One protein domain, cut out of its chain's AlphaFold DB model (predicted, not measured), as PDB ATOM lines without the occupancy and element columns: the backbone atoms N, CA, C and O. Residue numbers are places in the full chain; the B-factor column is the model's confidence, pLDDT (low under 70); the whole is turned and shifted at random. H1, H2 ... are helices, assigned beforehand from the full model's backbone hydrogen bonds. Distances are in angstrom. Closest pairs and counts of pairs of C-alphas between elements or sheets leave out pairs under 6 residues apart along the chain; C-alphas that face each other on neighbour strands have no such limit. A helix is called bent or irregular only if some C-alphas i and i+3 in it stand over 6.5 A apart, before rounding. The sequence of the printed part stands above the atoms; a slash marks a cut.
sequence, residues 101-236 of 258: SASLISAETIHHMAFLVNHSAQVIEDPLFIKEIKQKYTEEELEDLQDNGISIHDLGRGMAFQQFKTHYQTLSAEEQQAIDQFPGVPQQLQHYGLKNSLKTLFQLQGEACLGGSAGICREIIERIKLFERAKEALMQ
ATOM      1  N   SER A 101      73.252  68.074 148.894       93.06
ATOM      2  CA  SER A 101      74.086  69.255 148.689       93.06
ATOM      3  C   SER A 101      73.613  70.433 149.543       93.06
ATOM      4  O   SER A 101      74.434  71.085 150.173       93.06
ATOM      5  N   ALA A 102      72.298  70.648 149.663       92.69
ATOM      6  CA  ALA A 102      71.732  71.722 150.480       92.69
ATOM      7  C   ALA A 102      72.115  71.575 151.959       92.69
ATOM      8  O   ALA A 102      72.438  72.560 152.608       92.69
ATOM      9  N   SER A 103      72.157  70.340 152.474       93.25
ATOM     10  CA  SER A 103      72.547  70.075 153.866       93.25
ATOM     11  C   SER A 103      74.025  70.328 154.176       93.25
ATOM     12  O   SER A 103      74.383  70.477 155.342       93.25
ATOM     13  N   LEU A 104      74.880  70.350 153.149       95.88
ATOM     14  CA  LEU A 104      76.324  70.543 153.289       95.88
ATOM     15  C   LEU A 104      76.743  72.003 153.101       95.88
ATOM     16  O   LEU A 104      77.837  72.365 153.518       95.88
ATOM     17  N   ILE A 105      75.901  72.832 152.475       96.06
ATOM     18  CA  ILE A 105      76.190  74.252 152.273       96.06
ATOM     19  C   ILE A 105      75.801  75.014 153.537       96.06
ATOM     20  O   ILE A 105      74.628  75.101 153.901       96.06
ATOM     21  N   SER A 106      76.796  75.574 154.217       95.62
ATOM     22  CA  SER A 106      76.593  76.283 155.475       95.62
ATOM     23  C   SER A 106      75.895  77.632 155.279       95.62
ATOM     24  O   SER A 106      76.025  78.299 154.250       95.62
ATOM     25  N   ALA A 107      75.194  78.088 156.320       95.56
ATOM     26  CA  ALA A 107      74.588  79.419 156.339       95.56
ATOM     27  C   ALA A 107      75.631  80.544 156.171       95.56
ATOM     28  O   ALA A 107      75.344  81.564 155.547       95.56
ATOM     29  N   GLU A 108      76.848  80.341 156.683       97.25
ATOM     30  CA  GLU A 108      77.978  81.257 156.504       97.25
ATOM     31  C   GLU A 108      78.386  81.358 155.028       97.25
ATOM     32  O   GLU A 108      78.515  82.457 154.490       97.25
ATOM     33  N   THR A 109      78.480  80.229 154.321       97.19
ATOM     34  CA  THR A 109      78.713  80.222 152.871       97.19
ATOM     35  C   THR A 109      77.627  80.973 152.111       97.19
ATOM     36  O   THR A 109      77.947  81.786 151.242       97.19
ATOM     37  N   ILE A 110      76.353  80.781 152.462       96.31
ATOM     38  CA  ILE A 110      75.246  81.538 151.856       96.31
ATOM     39  C   ILE A 110      75.368  83.035 152.130       96.31
ATOM     40  O   ILE A 110      75.131  83.839 151.229       96.31
ATOM     41  N   HIS A 111      75.785  83.422 153.335       96.44
ATOM     42  CA  HIS A 111      76.037  84.818 153.671       96.44
ATOM     43  C   HIS A 111      77.140  85.422 152.792       96.44
ATOM     44  O   HIS A 111      76.931  86.476 152.192       96.44
ATOM     45  N   HIS A 112      78.271  84.732 152.628       96.19
ATOM     46  CA  HIS A 112      79.358  85.196 151.763       96.19
ATOM     47  C   HIS A 112      78.967  85.248 150.275       96.19
ATOM     48  O   HIS A 112      79.368  86.175 149.566       96.19
ATOM     49  N   MET A 113      78.148  84.306 149.794       96.00
ATOM     50  CA  MET A 113      77.576  84.362 148.443       96.00
ATOM     51  C   MET A 113      76.663  85.581 148.277       96.00
ATOM     52  O   MET A 113      76.777  86.309 147.291       96.00
ATOM     53  N   ALA A 114      75.769  85.829 149.239       95.06
ATOM     54  CA  ALA A 114      74.841  86.956 149.198       95.06
ATOM     55  C   ALA A 114      75.592  88.289 149.251       95.06
ATOM     56  O   ALA A 114      75.276  89.213 148.503       95.06
ATOM     57  N   PHE A 115      76.634  88.359 150.076       95.00
ATOM     58  CA  PHE A 115      77.525  89.503 150.151       95.00
ATOM     59  C   PHE A 115      78.176  89.811 148.799       95.00
ATOM     60  O   PHE A 115      78.114  90.953 148.345       95.00
ATOM     61  N   LEU A 116      78.736  88.804 148.117       94.38
ATOM     62  CA  LEU A 116      79.281  88.976 146.770       94.38
ATOM     63  C   LEU A 116      78.212  89.471 145.790       94.38
ATOM     64  O   LEU A 116      78.458  90.414 145.043       94.38
ATOM     65  N   VAL A 117      77.027  88.855 145.791       92.81
ATOM     66  CA  VAL A 117      75.929  89.230 144.887       92.81
ATOM     67  C   VAL A 117      75.535  90.695 145.083       92.81
ATOM     68  O   VAL A 117      75.467  91.429 144.095       92.81
ATOM     69  N   ASN A 118      75.351  91.133 146.328       91.75
ATOM     70  CA  ASN A 118      74.942  92.499 146.669       91.75
ATOM     71  C   ASN A 118      75.994  93.551 146.285       91.75
ATOM     72  O   ASN A 118      75.640  94.670 145.927       91.75
ATOM     73  N   HIS A 119      77.276  93.181 146.294       92.56
ATOM     74  CA  HIS A 119      78.395  94.087 146.009       92.56
ATOM     75  C   HIS A 119      79.039  93.852 144.633       92.56
ATOM     76  O   HIS A 119      80.147  94.318 144.372       92.56
ATOM     77  N   SER A 120      78.363  93.123 143.739       89.56
ATOM     78  CA  SER A 120      78.858  92.828 142.385       89.56
ATOM     79  C   SER A 120      78.424  93.840 141.319       89.56
ATOM     80  O   SER A 120      79.001  93.862 140.226       89.56
ATOM     81  N   ALA A 121      77.416  94.665 141.626       85.56
ATOM     82  CA  ALA A 121      76.871  95.677 140.728       85.56
ATOM     83  C   ALA A 121      77.897  96.776 140.405       85.56
ATOM     84  O   ALA A 121      78.817  97.026 141.180       85.56
ATOM     85  N   GLN A 122      77.724  97.449 139.260       83.44
ATOM     86  CA  GLN A 122      78.585  98.574 138.858       83.44
ATOM     87  C   GLN A 122      78.541  99.723 139.871       83.44
ATOM     88  O   GLN A 122      79.551 100.378 140.104       83.44
ATOM     89  N   VAL A 123      77.377  99.939 140.485       86.56
ATOM     90  CA  VAL A 123      77.179 100.905 141.561       86.56
ATOM     91  C   VAL A 123      76.779 100.132 142.807       86.56
ATOM     92  O   VAL A 123      75.836  99.345 142.784       86.56
ATOM     93  N   ILE A 124      77.523 100.350 143.885       89.31
ATOM     94  CA  ILE A 124      77.244  99.770 145.197       89.31
ATOM     95  C   ILE A 124      76.465 100.797 146.014       89.31
ATOM     96  O   ILE A 124      76.959 101.900 146.245       89.31
ATOM     97  N   GLU A 125      75.273 100.411 146.464       90.69
ATOM     98  CA  GLU A 125      74.354 101.286 147.204       90.69
ATOM     99  C   GLU A 125      74.569 101.265 148.725       90.69
ATOM    100  O   GLU A 125      74.000 102.101 149.419       90.69
ATOM    101  N   ASP A 126      75.391 100.352 149.256       91.56
ATOM    102  CA  ASP A 126      75.664 100.246 150.695       91.56
ATOM    103  C   ASP A 126      76.641 101.350 151.167       91.56
ATOM    104  O   ASP A 126      77.846 101.283 150.890       91.56
ATOM    105  N   PRO A 127      76.168 102.373 151.913       92.31
ATOM    106  CA  PRO A 127      77.012 103.485 152.333       92.31
ATOM    107  C   PRO A 127      78.012 103.093 153.428       92.31
ATOM    108  O   PRO A 127      79.069 103.722 153.540       92.31
ATOM    109  N   LEU A 128      77.696 102.082 154.246       93.94
ATOM    110  CA  LEU A 128      78.595 101.598 155.291       93.94
ATOM    111  C   LEU A 128      79.765 100.860 154.653       93.94
ATOM    112  O   LEU A 128      80.915 101.152 154.976       93.94
ATOM    113  N   PHE A 129      79.483 100.014 153.667       93.75
ATOM    114  CA  PHE A 129      80.515  99.306 152.923       93.75
ATOM    115  C   PHE A 129      81.450 100.254 152.160       93.75
ATOM    116  O   PHE A 129      82.673 100.129 152.231       93.75
ATOM    117  N   ILE A 130      80.900 101.271 151.487       93.75
ATOM    118  CA  ILE A 130      81.713 102.300 150.817       93.75
ATOM    119  C   ILE A 130      82.605 103.043 151.817       93.75
ATOM    120  O   ILE A 130      83.770 103.319 151.520       93.75
ATOM    121  N   LYS A 131      82.092 103.349 153.012       93.62
ATOM    122  CA  LYS A 131      82.885 103.978 154.071       93.62
ATOM    123  C   LYS A 131      84.030 103.074 154.534       93.62
ATOM    124  O   LYS A 131      85.142 103.570 154.694       93.62
ATOM    125  N   GLU A 132      83.784 101.780 154.718       92.75
ATOM    126  CA  GLU A 132      84.821 100.807 155.089       92.75
ATOM    127  C   GLU A 132      85.927 100.705 154.037       92.75
ATOM    128  O   GLU A 132      87.100 100.608 154.392       92.75
ATOM    129  N   ILE A 133      85.584 100.767 152.747       92.25
ATOM    130  CA  ILE A 133      86.586 100.772 151.671       92.25
ATOM    131  C   ILE A 133      87.413 102.050 151.739       92.25
ATOM    132  O   ILE A 133      88.636 101.969 151.753       92.25
ATOM    133  N   LYS A 134      86.768 103.219 151.842       93.31
ATOM    134  CA  LYS A 134      87.470 104.512 151.927       93.31
ATOM    135  C   LYS A 134      88.453 104.570 153.094       93.31
ATOM    136  O   LYS A 134      89.489 105.194 152.967       93.31
ATOM    137  N   GLN A 135      88.169 103.893 154.206       94.94
ATOM    138  CA  GLN A 135      89.074 103.834 155.360       94.94
ATOM    139  C   GLN A 135      90.372 103.046 155.109       94.94
ATOM    140  O   GLN A 135      91.286 103.126 155.927       94.94
ATOM    141  N   LYS A 136      90.463 102.278 154.016       93.25
ATOM    142  CA  LYS A 136      91.659 101.499 153.649       93.25
ATOM    143  C   LYS A 136      92.656 102.272 152.791       93.25
ATOM    144  O   LYS A 136      93.746 101.757 152.569       93.25
ATOM    145  N   TYR A 137      92.275 103.456 152.322       93.31
ATOM    146  CA  TYR A 137      93.062 104.286 151.421       93.31
ATOM    147  C   TYR A 137      93.141 105.707 151.971       93.31
ATOM    148  O   TYR A 137      92.235 106.189 152.655       93.31
ATOM    149  N   THR A 138      94.236 106.383 151.675       94.81
ATOM    150  CA  THR A 138      94.367 107.829 151.860       94.81
ATOM    151  C   THR A 138      93.585 108.590 150.782       94.81
ATOM    152  O   THR A 138      93.195 108.016 149.766       94.81
ATOM    153  N   GLU A 139      93.333 109.886 150.992       93.00
ATOM    154  CA  GLU A 139      92.670 110.722 149.975       93.00
ATOM    155  C   GLU A 139      93.502 110.810 148.685       93.00
ATOM    156  O   GLU A 139      92.946 110.629 147.608       93.00
ATOM    157  N   GLU A 140      94.826 110.968 148.799       95.12
ATOM    158  CA  GLU A 140      95.761 111.018 147.662       95.12
ATOM    159  C   GLU A 140      95.741 109.714 146.843       95.12
ATOM    160  O   GLU A 140      95.609 109.749 145.624       95.12
ATOM    161  N   GLU A 141      95.756 108.546 147.497       93.81
ATOM    162  CA  GLU A 141      95.647 107.257 146.794       93.81
ATOM    163  C   GLU A 141      94.303 107.089 146.071       93.81
ATOM    164  O   GLU A 141      94.247 106.474 145.006       93.81
ATOM    165  N   LEU A 142      93.205 107.592 146.645       92.69
ATOM    166  CA  LEU A 142      91.891 107.528 146.002       92.69
ATOM    167  C   LEU A 142      91.808 108.453 144.786       92.69
ATOM    168  O   LEU A 142      91.199 108.061 143.790       92.69
ATOM    169  N   GLU A 143      92.415 109.639 144.854       93.19
ATOM    170  CA  GLU A 143      92.539 110.557 143.716       93.19
ATOM    171  C   GLU A 143      93.376 109.927 142.597       93.19
ATOM    172  O   GLU A 143      92.900 109.829 141.465       93.19
ATOM    173  N   ASP A 144      94.548 109.372 142.921       94.88
ATOM    174  CA  ASP A 144      95.406 108.673 141.958       94.88
ATOM    175  C   ASP A 144      94.680 107.495 141.286       94.88
ATOM    176  O   ASP A 144      94.766 107.296 140.069       94.88
ATOM    177  N   LEU A 145      93.945 106.685 142.054       93.44
ATOM    178  CA  LEU A 145      93.161 105.570 141.512       93.44
ATOM    179  C   LEU A 145      92.049 106.067 140.583       93.44
ATOM    180  O   LEU A 145      91.851 105.494 139.507       93.44
ATOM    181  N   GLN A 146      91.365 107.144 140.965       92.25
ATOM    182  CA  GLN A 146      90.314 107.752 140.157       92.25
ATOM    183  C   GLN A 146      90.864 108.317 138.840       92.25
ATOM    184  O   GLN A 146      90.244 108.105 137.794       92.25
ATOM    185  N   ASP A 147      92.038 108.947 138.861       94.25
ATOM    186  CA  ASP A 147      92.729 109.451 137.666       94.25
ATOM    187  C   ASP A 147      93.152 108.320 136.714       94.25
ATOM    188  O   ASP A 147      93.188 108.496 135.494       94.25
ATOM    189  N   ASN A 148      93.385 107.119 137.251       92.31
ATOM    190  CA  ASN A 148      93.620 105.897 136.479       92.31
ATOM    191  C   ASN A 148      92.325 105.160 136.075       92.31
ATOM    192  O   ASN A 148      92.383 104.057 135.529       92.31
ATOM    193  N   GLY A 149      91.154 105.756 136.317       90.25
ATOM    194  CA  GLY A 149      89.852 105.206 135.936       90.25
ATOM    195  C   GLY A 149      89.312 104.120 136.871       90.25
ATOM    196  O   GLY A 149      88.353 103.443 136.506       90.25
ATOM    197  N   ILE A 150      89.893 103.946 138.061       91.12
ATOM    198  CA  ILE A 150      89.436 102.983 139.068       91.12
ATOM    199  C   ILE A 150      88.525 103.708 140.055       91.12
ATOM    200  O   ILE A 150      88.964 104.555 140.832       91.12
ATOM    201  N   SER A 151      87.238 103.362 140.055       92.31
ATOM    202  CA  SER A 151      86.287 103.958 140.991       92.31
ATOM    203  C   SER A 151      86.317 103.269 142.361       92.31
ATOM    204  O   SER A 151      86.701 102.106 142.501       92.31
ATOM    205  N   ILE A 152      85.790 103.950 143.385       91.38
ATOM    206  CA  ILE A 152      85.551 103.340 144.706       91.38
ATOM    207  C   ILE A 152      84.661 102.085 144.619       91.38
ATOM    208  O   ILE A 152      84.785 101.169 145.434       91.38
ATOM    209  N   HIS A 153      83.782 102.016 143.614       91.88
ATOM    210  CA  HIS A 153      82.926 100.860 143.378       91.88
ATOM    211  C   HIS A 153      83.715  99.679 142.808       91.88
ATOM    212  O   HIS A 153      83.463  98.546 143.210       91.88
ATOM    213  N   ASP A 154      84.711  99.920 141.955       90.38
ATOM    214  CA  ASP A 154      85.591  98.862 141.444       90.38
ATOM    215  C   ASP A 154      86.440  98.258 142.564       90.38
ATOM    216  O   ASP A 154      86.560  97.032 142.660       90.38
ATOM    217  N   LEU A 155      86.927  99.096 143.485       91.00
ATOM    218  CA  LEU A 155      87.599  98.639 144.705       91.00
ATOM    219  C   LEU A 155      86.667  97.780 145.573       91.00
ATOM    220  O   LEU A 155      87.061  96.708 146.036       91.00
ATOM    221  N   GLY A 156      85.414  98.207 145.754       90.94
ATOM    222  CA  GLY A 156      84.419  97.453 146.520       90.94
ATOM    223  C   GLY A 156      84.066  96.104 145.904       90.94
ATOM    224  O   GLY A 156      84.059  95.087 146.601       90.94
ATOM    225  N   ARG A 157      83.861  96.074 144.586       91.12
ATOM    226  CA  ARG A 157      83.637  94.851 143.805       91.12
ATOM    227  C   ARG A 157      84.819  93.891 143.931       91.12
ATOM    228  O   ARG A 157      84.629  92.704 144.206       91.12
ATOM    229  N   GLY A 158      86.040  94.407 143.787       88.94
ATOM    230  CA  GLY A 158      87.270  93.641 143.971       88.94
ATOM    231  C   GLY A 158      87.377  93.054 145.378       88.94
ATOM    232  O   GLY A 158      87.692  91.874 145.538       88.94
ATOM    233  N   MET A 159      87.041  93.837 146.402       90.56
ATOM    234  CA  MET A 159      87.064  93.388 147.790       90.56
ATOM    235  C   MET A 159      86.036  92.287 148.068       90.56
ATOM    236  O   MET A 159      86.393  91.266 148.655       90.56
ATOM    237  N   ALA A 160      84.790  92.449 147.612       91.81
ATOM    238  CA  ALA A 160      83.747  91.438 147.777       91.81
ATOM    239  C   ALA A 160      84.111  90.116 147.087       91.81
ATOM    240  O   ALA A 160      83.953  89.038 147.664       91.81
ATOM    241  N   PHE A 161      84.691  90.197 145.886       91.12
ATOM    242  CA  PHE A 161      85.214  89.030 145.183       91.12
ATOM    243  C   PHE A 161      86.325  88.323 145.961       91.12
ATOM    244  O   PHE A 161      86.273  87.104 146.122       91.12
ATOM    245  N   GLN A 162      87.322  89.060 146.462       89.62
ATOM    246  CA  GLN A 162      88.431  88.460 147.210       89.62
ATOM    247  C   GLN A 162      87.972  87.823 148.521       89.62
ATOM    248  O   GLN A 162      88.473  86.755 148.878       89.62
ATOM    249  N   GLN A 163      87.002  88.427 149.213       92.00
ATOM    250  CA  GLN A 163      86.424  87.843 150.422       92.00
ATOM    251  C   GLN A 163      85.743  86.507 150.119       92.00
ATOM    252  O   GLN A 163      86.066  85.508 150.758       92.00
ATOM    253  N   PHE A 164      84.873  86.451 149.104       93.56
ATOM    254  CA  PHE A 164      84.210  85.196 148.737       93.56
ATOM    255  C   PHE A 164      85.192  84.144 148.214       93.56
ATOM    256  O   PHE A 164      85.109  82.979 148.596       93.56
ATOM    257  N   LYS A 165      86.160  84.540 147.379       92.19
ATOM    258  CA  LYS A 165      87.215  83.644 146.887       92.19
ATOM    259  C   LYS A 165      88.004  83.027 148.041       92.19
ATOM    260  O   LYS A 165      88.226  81.818 148.034       92.19
ATOM    261  N   THR A 166      88.418  83.845 149.008       92.88
ATOM    262  CA  THR A 166      89.146  83.378 150.195       92.88
ATOM    263  C   THR A 166      88.283  82.413 150.997       92.88
ATOM    264  O   THR A 166      88.724  81.295 151.250       92.88
ATOM    265  N   HIS A 167      87.032  82.790 151.296       95.38
ATOM    266  CA  HIS A 167      86.066  81.924 151.983       95.38
ATOM    267  C   HIS A 167      85.945  80.564 151.294       95.38
ATOM    268  O   HIS A 167      86.256  79.534 151.892       95.38
ATOM    269  N   TYR A 168      85.620  80.558 149.997       94.06
ATOM    270  CA  TYR A 168      85.455  79.336 149.215       94.06
ATOM    271  C   TYR A 168      86.702  78.445 149.253       94.06
ATOM    272  O   TYR A 168      86.585  77.232 149.407       94.06
ATOM    273  N   GLN A 169      87.904  79.021 149.149       92.12
ATOM    274  CA  GLN A 169      89.161  78.264 149.194       92.12
ATOM    275  C   GLN A 169      89.434  77.603 150.550       92.12
ATOM    276  O   GLN A 169      90.163  76.611 150.585       92.12
ATOM    277  N   THR A 170      88.858  78.123 151.634       95.12
ATOM    278  CA  THR A 170      88.976  77.548 152.984       95.12
ATOM    279  C   THR A 170      87.904  76.511 153.320       95.12
ATOM    280  O   THR A 170      88.044  75.810 154.321       95.12
ATOM    281  N   LEU A 171      86.865  76.379 152.488       96.38
ATOM    282  CA  LEU A 171      85.808  75.391 152.691       96.38
ATOM    283  C   LEU A 171      86.334  73.956 152.632       96.38
ATOM    284  O   LEU A 171      87.332  73.647 151.972       96.38
ATOM    285  N   SER A 172      85.600  73.061 153.290       96.44
ATOM    286  CA  SER A 172      85.831  71.626 153.163       96.44
ATOM    287  C   SER A 172      85.633  71.174 151.709       96.44
ATOM    288  O   SER A 172      84.853  71.758 150.953       96.44
ATOM    289  N   ALA A 173      86.313  70.096 151.313       95.00
ATOM    290  CA  ALA A 173      86.127  69.516 149.983       95.00
ATOM    291  C   ALA A 173      84.669  69.079 149.742       95.00
ATOM    292  O   ALA A 173      84.177  69.164 148.619       95.00
ATOM    293  N   GLU A 174      83.975  68.644 150.798       95.94
ATOM    294  CA  GLU A 174      82.574  68.223 150.751       95.94
ATOM    295  C   GLU A 174      81.639  69.398 150.457       95.94
ATOM    296  O   GLU A 174      80.766  69.281 149.601       95.94
ATOM    297  N   GLU A 175      81.850  70.543 151.107       96.38
ATOM    298  CA  GLU A 175      81.043  71.744 150.885       96.38
ATOM    299  C   GLU A 175      81.351  72.385 149.524       96.38
ATOM    300  O   GLU A 175      80.428  72.741 148.797       96.38
ATOM    301  N   GLN A 176      82.622  72.435 149.105       94.50
ATOM    302  CA  GLN A 176      82.981  72.863 147.742       94.50
ATOM    303  C   GLN A 176      82.297  71.992 146.683       94.50
ATOM    304  O   GLN A 176      81.727  72.511 145.724       94.50
ATOM    305  N   GLN A 177      82.310  70.669 146.872       94.00
ATOM    306  CA  GLN A 177      81.639  69.742 145.968       94.00
ATOM    307  C   GLN A 177      80.117  69.928 145.995       94.00
ATOM    308  O   GLN A 177      79.489  69.893 144.938       94.00
ATOM    309  N   ALA A 178      79.524  70.143 147.172       94.81
ATOM    310  CA  ALA A 178      78.096  70.409 147.310       94.81
ATOM    311  C   ALA A 178      77.673  71.670 146.545       94.81
ATOM    312  O   ALA A 178      76.633  71.656 145.891       94.81
ATOM    313  N   ILE A 179      78.499  72.720 146.572       94.00
ATOM    314  CA  ILE A 179      78.302  73.946 145.791       94.00
ATOM    315  C   ILE A 179      78.416  73.659 144.289       94.00
ATOM    316  O   ILE A 179      77.501  73.963 143.527       94.00
ATOM    317  N   ASP A 180      79.527  73.060 143.859       91.31
ATOM    318  CA  ASP A 180      79.841  72.853 142.440       91.31
ATOM    319  C   ASP A 180      78.869  71.879 141.748       91.31
ATOM    320  O   ASP A 180      78.644  71.964 140.540       91.31
ATOM    321  N   GLN A 181      78.291  70.948 142.512       90.81
ATOM    322  CA  GLN A 181      77.344  69.935 142.037       90.81
ATOM    323  C   GLN A 181      75.899  70.238 142.432       90.81
ATOM    324  O   GLN A 181      75.027  69.390 142.230       90.81
ATOM    325  N   PHE A 182      75.621  71.416 142.999       92.19
ATOM    326  CA  PHE A 182      74.250  71.793 143.318       92.19
ATOM    327  C   PHE A 182      73.409  71.777 142.030       92.19
ATOM    328  O   PHE A 182      73.886  72.270 141.002       92.19
ATOM    329  N   PRO A 183      72.189  71.204 142.022       88.81
ATOM    330  CA  PRO A 183      71.407  71.079 140.793       88.81
ATOM    331  C   PRO A 183      71.309  72.416 140.053       88.81
ATOM    332  O   PRO A 183      70.946  73.410 140.667       88.81
ATOM    333  N   GLY A 184      71.636  72.460 138.755       83.38
ATOM    334  CA  GLY A 184      71.652  73.683 137.933       83.38
ATOM    335  C   GLY A 184      72.988  74.430 137.866       83.38
ATOM    336  O   GLY A 184      73.262  75.099 136.869       83.38
ATOM    337  N   VAL A 185      73.851  74.289 138.876       88.69
ATOM    338  CA  VAL A 185      75.171  74.940 138.896       88.69
ATOM    339  C   VAL A 185      76.089  74.433 137.781       88.69
ATOM    340  O   VAL A 185      76.686  75.275 137.111       88.69
ATOM    341  N   PRO A 186      76.182  73.118 137.486       88.56
ATOM    342  CA  PRO A 186      77.003  72.634 136.377       88.56
ATOM    343  C   PRO A 186      76.617  73.232 135.020       88.56
ATOM    344  O   PRO A 186      77.494  73.596 134.240       88.56
ATOM    345  N   GLN A 187      75.317  73.376 134.742       85.06
ATOM    346  CA  GLN A 187      74.824  73.991 133.506       85.06
ATOM    347  C   GLN A 187      75.219  75.468 133.437       85.06
ATOM    348  O   GLN A 187      75.674  75.944 132.397       85.06
ATOM    349  N   GLN A 188      75.101  76.180 134.558       84.12
ATOM    350  CA  GLN A 188      75.442  77.595 134.634       84.12
ATOM    351  C   GLN A 188      76.952  77.834 134.512       84.12
ATOM    352  O   GLN A 188      77.387  78.749 133.816       84.12
ATOM    353  N   LEU A 189      77.771  76.976 135.124       84.00
ATOM    354  CA  LEU A 189      79.222  76.977 134.940       84.00
ATOM    355  C   LEU A 189      79.583  76.782 133.462       84.00
ATOM    356  O   LEU A 189      80.344  77.580 132.916       84.00
ATOM    357  N   GLN A 190      78.979  75.795 132.792       84.12
ATOM    358  CA  GLN A 190      79.189  75.557 131.360       84.12
ATOM    359  C   GLN A 190      78.764  76.749 130.496       84.12
ATOM    360  O   GLN A 190      79.479  77.095 129.556       84.12
ATOM    361  N   HIS A 191      77.646  77.406 130.824       81.81
ATOM    362  CA  HIS A 191      77.183  78.607 130.125       81.81
ATOM    363  C   HIS A 191      78.217  79.741 130.179       81.81
ATOM    364  O   HIS A 191      78.456  80.415 129.180       81.81
ATOM    365  N   TYR A 192      78.905  79.897 131.312       76.38
ATOM    366  CA  TYR A 192      80.004  80.853 131.462       76.38
ATOM    367  C   TYR A 192      81.343  80.369 130.872       76.38
ATOM    368  O   TYR A 192      82.374  81.003 131.087       76.38
ATOM    369  N   GLY A 193      81.365  79.244 130.145       74.19
ATOM    370  CA  GLY A 193      82.592  78.651 129.600       74.19
ATOM    371  C   GLY A 193      83.518  78.073 130.674       74.19
ATOM    372  O   GLY A 193      84.701  77.826 130.427       74.19
ATOM    373  N   LEU A 194      82.996  77.865 131.881       72.19
ATOM    374  CA  LEU A 194      83.710  77.286 133.007       72.19
ATOM    375  C   LEU A 194      83.492  75.770 132.992       72.19
ATOM    376  O   LEU A 194      82.494  75.271 132.480       72.19
ATOM    377  N   LYS A 195      84.464  75.020 133.522       76.38
ATOM    378  CA  LYS A 195      84.368  73.556 133.634       76.38
ATOM    379  C   LYS A 195      83.378  73.177 134.751       76.38
ATOM    380  O   LYS A 195      82.264  73.665 134.811       76.38
ATOM    381  N   ASN A 196      83.795  72.323 135.680       77.75
ATOM    382  CA  ASN A 196      82.892  71.716 136.658       77.75
ATOM    383  C   ASN A 196      83.032  72.327 138.059       77.75
ATOM    384  O   ASN A 196      82.638  71.688 139.024       77.75
ATOM    385  N   SER A 197      83.685  73.488 138.197       84.19
ATOM    386  CA  SER A 197      83.969  74.062 139.516       84.19
ATOM    387  C   SER A 197      84.167  75.571 139.489       84.19
ATOM    388  O   SER A 197      84.892  76.086 138.621       84.19
ATOM    389  N   LEU A 198      83.624  76.248 140.507       84.06
ATOM    390  CA  LEU A 198      83.892  77.660 140.808       84.06
ATOM    391  C   LEU A 198      85.382  77.943 141.013       84.06
ATOM    392  O   LEU A 198      85.858  79.031 140.688       84.06
ATOM    393  N   LYS A 199      86.161  76.951 141.457       83.88
ATOM    394  CA  LYS A 199      87.619  77.076 141.579       83.88
ATOM    395  C   LYS A 199      88.284  77.504 140.271       83.88
ATOM    396  O   LYS A 199      89.252  78.259 140.303       83.88
ATOM    397  N   THR A 200      87.754  77.048 139.134       78.06
ATOM    398  CA  THR A 200      88.258  77.409 137.798       78.06
ATOM    399  C   THR A 200      88.107  78.905 137.549       78.06
ATOM    400  O   THR A 200      89.024  79.538 137.038       78.06
ATOM    401  N   LEU A 201      86.979  79.481 137.968       77.81
ATOM    402  CA  LEU A 201      86.694  80.903 137.830       77.81
ATOM    403  C   LEU A 201      87.700  81.730 138.637       77.81
ATOM    404  O   LEU A 201      88.266  82.689 138.128       77.81
ATOM    405  N   PHE A 202      88.013  81.322 139.867       77.62
ATOM    406  CA  PHE A 202      88.960  82.050 140.719       77.62
ATOM    407  C   PHE A 202      90.416  82.043 140.231       77.62
ATOM    408  O   PHE A 202      91.244  82.769 140.798       77.62
ATOM    409  N   GLN A 203      90.732  81.226 139.225       75.06
ATOM    410  CA  GLN A 203      92.043  81.154 138.575       75.06
ATOM    411  C   GLN A 203      92.136  82.025 137.311       75.06
ATOM    412  O   GLN A 203      93.234  82.204 136.788       75.06
ATOM    413  N   LEU A 204      91.018  82.577 136.828       69.81
ATOM    414  CA  LEU A 204      90.987  83.520 135.707       69.81
ATOM    415  C   LEU A 204      91.343  84.946 136.183       69.81
ATOM    416  O   LEU A 204      91.297  85.250 137.378       69.81
ATOM    417  N   GLN A 205      91.725  85.827 135.251       63.75
ATOM    418  CA  GLN A 205      92.059  87.224 135.566       63.75
ATOM    419  C   GLN A 205      90.843  87.974 136.147       63.75
ATOM    420  O   GLN A 205      89.727  87.828 135.655       63.75
ATOM    421  N   GLY A 206      91.069  88.766 137.204       57.22
ATOM    422  CA  GLY A 206      90.042  89.200 138.165       57.22
ATOM    423  C   GLY A 206      88.819  89.936 137.605       57.22
ATOM    424  O   GLY A 206      87.732  89.788 138.160       57.22
ATOM    425  N   GLU A 207      88.947  90.666 136.495       54.44
ATOM    426  CA  GLU A 207      87.835  91.437 135.916       54.44
ATOM    427  C   GLU A 207      86.805  90.568 135.174       54.44
ATOM    428  O   GLU A 207      85.615  90.881 135.180       54.44
ATOM    429  N   ALA A 208      87.217  89.422 134.619       57.78
ATOM    430  CA  ALA A 208      86.315  88.484 133.937       57.78
ATOM    431  C   ALA A 208      85.492  87.621 134.918       57.78
ATOM    432  O   ALA A 208      84.536  86.947 134.533       57.78
ATOM    433  N   CYS A 209      85.862  87.635 136.198       71.75
ATOM    434  CA  CYS A 209      85.404  86.680 137.201       71.75
ATOM    435  C   CYS A 209      84.194  87.164 137.998       71.75
ATOM    436  O   CYS A 209      83.376  86.353 138.435       71.75
ATOM    437  N   LEU A 210      84.061  88.473 138.215       78.44
ATOM    438  CA  LEU A 210      83.055  89.001 139.139       78.44
ATOM    439  C   LEU A 210      81.624  88.721 138.661       78.44
ATOM    440  O   LEU A 210      80.816  88.206 139.427       78.44
ATOM    441  N   GLY A 211      81.319  89.017 137.393       77.75
ATOM    442  CA  GLY A 211      79.976  88.815 136.840       77.75
ATOM    443  C   GLY A 211      79.555  87.343 136.853       77.75
ATOM    444  O   GLY A 211      78.465  87.018 137.319       77.75
ATOM    445  N   GLY A 212      80.449  86.446 136.425       83.19
ATOM    446  CA  GLY A 212      80.191  85.003 136.427       83.19
ATOM    447  C   GLY A 212      80.040  84.430 137.840       83.19
ATOM    448  O   GLY A 212      79.102  83.682 138.104       83.19
ATOM    449  N   SER A 213      80.915  84.816 138.776       87.25
ATOM    450  CA  SER A 213      80.874  84.304 140.156       87.25
ATOM    451  C   SER A 213      79.636  84.779 140.901       87.25
ATOM    452  O   SER A 213      78.949  83.958 141.508       87.25
ATOM    453  N   ALA A 214      79.294  86.064 140.791       89.69
ATOM    454  CA  ALA A 214      78.059  86.602 141.346       89.69
ATOM    455  C   ALA A 214      76.819  85.957 140.708       89.69
ATOM    456  O   ALA A 214      75.870  85.629 141.415       89.69
ATOM    457  N   GLY A 215      76.830  85.712 139.393       87.94
ATOM    458  CA  GLY A 215      75.749  85.014 138.694       87.94
ATOM    459  C   GLY A 215      75.520  83.592 139.214       87.94
ATOM    460  O   GLY A 215      74.382  83.211 139.478       87.94
ATOM    461  N   ILE A 216      76.593  82.826 139.426       89.62
ATOM    462  CA  ILE A 216      76.514  81.466 139.986       89.62
ATOM    463  C   ILE A 216      76.073  81.500 141.455       89.62
ATOM    464  O   ILE A 216      75.217  80.718 141.854       89.62
ATOM    465  N   CYS A 217      76.604  82.430 142.252       92.44
ATOM    466  CA  CYS A 217      76.199  82.612 143.648       92.44
ATOM    467  C   CYS A 217      74.707  82.938 143.764       92.44
ATOM    468  O   CYS A 217      74.014  82.358 144.595       92.44
ATOM    469  N   ARG A 218      74.192  83.817 142.894       91.00
ATOM    470  CA  ARG A 218      72.762  84.135 142.821       91.00
ATOM    471  C   ARG A 218      71.929  82.895 142.500       91.00
ATOM    472  O   ARG A 218      70.940  82.660 143.182       91.00
ATOM    473  N   GLU A 219      72.348  82.096 141.518       89.00
ATOM    474  CA  GLU A 219      71.664  80.844 141.161       89.00
ATOM    475  C   GLU A 219      71.594  79.877 142.353       89.00
ATOM    476  O   GLU A 219      70.527  79.350 142.661       89.00
ATOM    477  N   ILE A 220      72.704  79.680 143.071       92.44
ATOM    478  CA  ILE A 220      72.751  78.807 144.254       92.44
ATOM    479  C   ILE A 220      71.802  79.310 145.342       92.44
ATOM    480  O   ILE A 220      70.997  78.537 145.861       92.44
ATOM    481  N   ILE A 221      71.863  80.606 145.666       92.62
ATOM    482  CA  ILE A 221      71.006  81.224 146.685       92.62
ATOM    483  C   ILE A 221      69.530  81.028 146.338       92.62
ATOM    484  O   ILE A 221      68.751  80.596 147.189       92.62
ATOM    485  N   GLU A 222      69.129  81.328 145.102       89.19
ATOM    486  CA  GLU A 222      67.730  81.207 144.684       89.19
ATOM    487  C   GLU A 222      67.259  79.752 144.667       89.19
ATOM    488  O   GLU A 222      66.137  79.461 145.088       89.19
ATOM    489  N   ARG A 223      68.119  78.807 144.282       90.38
ATOM    490  CA  ARG A 223      67.766  77.384 144.321       90.38
ATOM    491  C   ARG A 223      67.696  76.813 145.731       90.38
ATOM    492  O   ARG A 223      66.856  75.954 145.976       90.38
ATOM    493  N   ILE A 224      68.520  77.285 146.664       92.50
ATOM    494  CA  ILE A 224      68.401  76.903 148.079       92.50
ATOM    495  C   ILE A 224      67.105  77.458 148.667       92.50
ATOM    496  O   ILE A 224      66.378  76.727 149.335       92.50
ATOM    497  N   LYS A 225      66.742  78.709 148.352       90.56
ATOM    498  CA  LYS A 225      65.430  79.260 148.733       90.56
ATOM    499  C   LYS A 225      64.281  78.431 148.157       90.56
ATOM    500  O   LYS A 225      63.328  78.149 148.878       90.56
ATOM    501  N   LEU A 226      64.364  78.042 146.883       90.94
ATOM    502  CA  LEU A 226      63.388  77.149 146.254       90.94
ATOM    503  C   LEU A 226      63.322  75.807 146.990       90.94
ATOM    504  O   LEU A 226      62.227  75.350 147.286       90.94
ATOM    505  N   PHE A 227      64.467  75.205 147.317       93.69
ATOM    506  CA  PHE A 227      64.544  73.928 148.026       93.69
ATOM    507  C   PHE A 227      63.861  73.987 149.393       93.69
ATOM    508  O   PHE A 227      63.004  73.150 149.673       93.69
ATOM    509  N   GLU A 228      64.176  74.993 150.211       93.12
ATOM    510  CA  GLU A 228      63.572  75.143 151.539       93.12
ATOM    511  C   GLU A 228      62.058  75.352 151.447       93.12
ATOM    512  O   GLU A 228      61.293  74.671 152.129       93.12
ATOM    513  N   ARG A 229      61.599  76.221 150.537       93.44
ATOM    514  CA  ARG A 229      60.162  76.463 150.333       93.44
ATOM    515  C   ARG A 229      59.431  75.238 149.794       93.44
ATOM    516  O   ARG A 229      58.319  74.958 150.226       93.44
ATOM    517  N   ALA A 230      60.051  74.505 148.874       93.31
ATOM    518  CA  ALA A 230      59.498  73.286 148.297       93.31
ATOM    519  C   ALA A 230      59.360  72.183 149.352       93.31
ATOM    520  O   ALA A 230      58.329  71.518 149.434       93.31
ATOM    521  N   LYS A 231      60.382  72.023 150.198       94.19
ATOM    522  CA  LYS A 231      60.357  71.096 151.328       94.19
ATOM    523  C   LYS A 231      59.264  71.473 152.327       94.19
ATOM    524  O   LYS A 231      58.508  70.601 152.744       94.19
ATOM    525  N   GLU A 232      59.148  72.754 152.672       94.19
ATOM    526  CA  GLU A 232      58.091  73.248 153.559       94.19
ATOM    527  C   GLU A 232      56.692  73.013 152.966       94.19
ATOM    528  O   GLU A 232      55.810  72.518 153.663       94.19
ATOM    529  N   ALA A 233      56.503  73.276 151.670       92.88
ATOM    530  CA  ALA A 233      55.239  73.042 150.972       92.88
ATOM    531  C   ALA A 233      54.838  71.557 150.997       92.88
ATOM    532  O   ALA A 233      53.721  71.222 151.388       92.88
ATOM    533  N   LEU A 234      55.764  70.646 150.671       91.50
ATOM    534  CA  LEU A 234      55.518  69.199 150.747       91.50
ATOM    535  C   LEU A 234      55.182  68.738 152.176       91.50
ATOM    536  O   LEU A 234      54.301  67.895 152.364       91.50
ATOM    537  N   MET A 235      55.839  69.303 153.195       89.38
ATOM    538  CA  MET A 235      55.531  69.002 154.598       89.38
ATOM    539  C   MET A 235      54.123  69.461 154.988       89.38
ATOM    540  O   MET A 235      53.416  68.712 155.654       89.38
ATOM    541  N   GLN A 236      53.693  70.648 154.549       86.56
ATOM    542  CA  GLN A 236      52.339  71.165 154.797       86.56
ATOM    543  C   GLN A 236      51.247  70.380 154.054       86.56
ATOM    544  O   GLN A 236      50.091  70.392 154.469       86.56
TER     545      GLN A 236
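AT A GLANCE: This is residues 101 to 236 of the 258 residues of an uncharacterized protein of Legionella taurinensis (UniProt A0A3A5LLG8). The long helix H9 crosses a side-by-side pair, H2 and H5, and its residues 229 to 236 stick out at one end of the longest axis. H3 and H4 form a loose head at the other end, by the start of H5; H7 and H8 pack on H9, and H1 packs on H6. The printed part has 136 residues with nine named helices, H1 to H9 in chain order, and no named strand: all helix. It is only just compact, close to loose, with a radius of gyration of the C-alphas of 16.7 A, and spans 57 by 33 by 24 A.

HOW THE PARTS SIT: The hub, H9, residues 206 to 236, touches H2, residues 107 to 118, at a steep tilt of 52 degrees, opposite ways; the closest C-alphas, of Val 117 and Ala 214, are 4.9 A apart. H9 also touches H5, residues 152 to 170, at Phe 161 and Leu 210, closest C-alphas 6.4 A apart. H2 and H5 touch at a shallow tilt of 23 degrees, opposite ways, closest at the C-alphas of Leu 116 and Ala 160, 5.2 A. H7, residues 185 to 191, touches H9, closest at the C-alphas of Gln 188 and Ile 216, 6.7 A. H8, residues 198 to 201, touches H9, closest at the C-alphas of Leu 201 and Cys 209, 6.0 A. H1, residues 101 to 104, touches H6, residues 173 to 180, closest at the C-alphas of Ser 101 and Ala 178, 4.4 A. H3, residues 127 to 134, touches H5, closest at the C-alphas of Ile 133 and Gly 156, 6.5 A. H4, residues 139 to 147, is close to H5 but not clearly touching, closest at the C-alphas of Leu 142 and Ile 152, 7.7 A. Every O i to N i+4 pair is within hydrogen-bond range in H2 to H7, and 24 of 27 in H9; H1 and H8 are too short for such a pair.

IN THESE COORDINATES: H9 is 45.0 A long, from C-alpha 206 at (90.042, 89.200, 138.165) to C-alpha 236 at (52.339, 71.165, 154.797), and only just irregular: C-alphas 208 and 211 are 7.0 A apart. H5 is 27.3 A long and H2 16.3 A. H1 begins with C-alpha 101 at (74.086, 69.255, 148.689).

THE WHOLE: The two C-alphas farthest apart, of Glu 140 and Gln 236, are 59.4 A apart. The printed part has no cut, and no link is long. Residues 204 to 208 have pLDDT under 70.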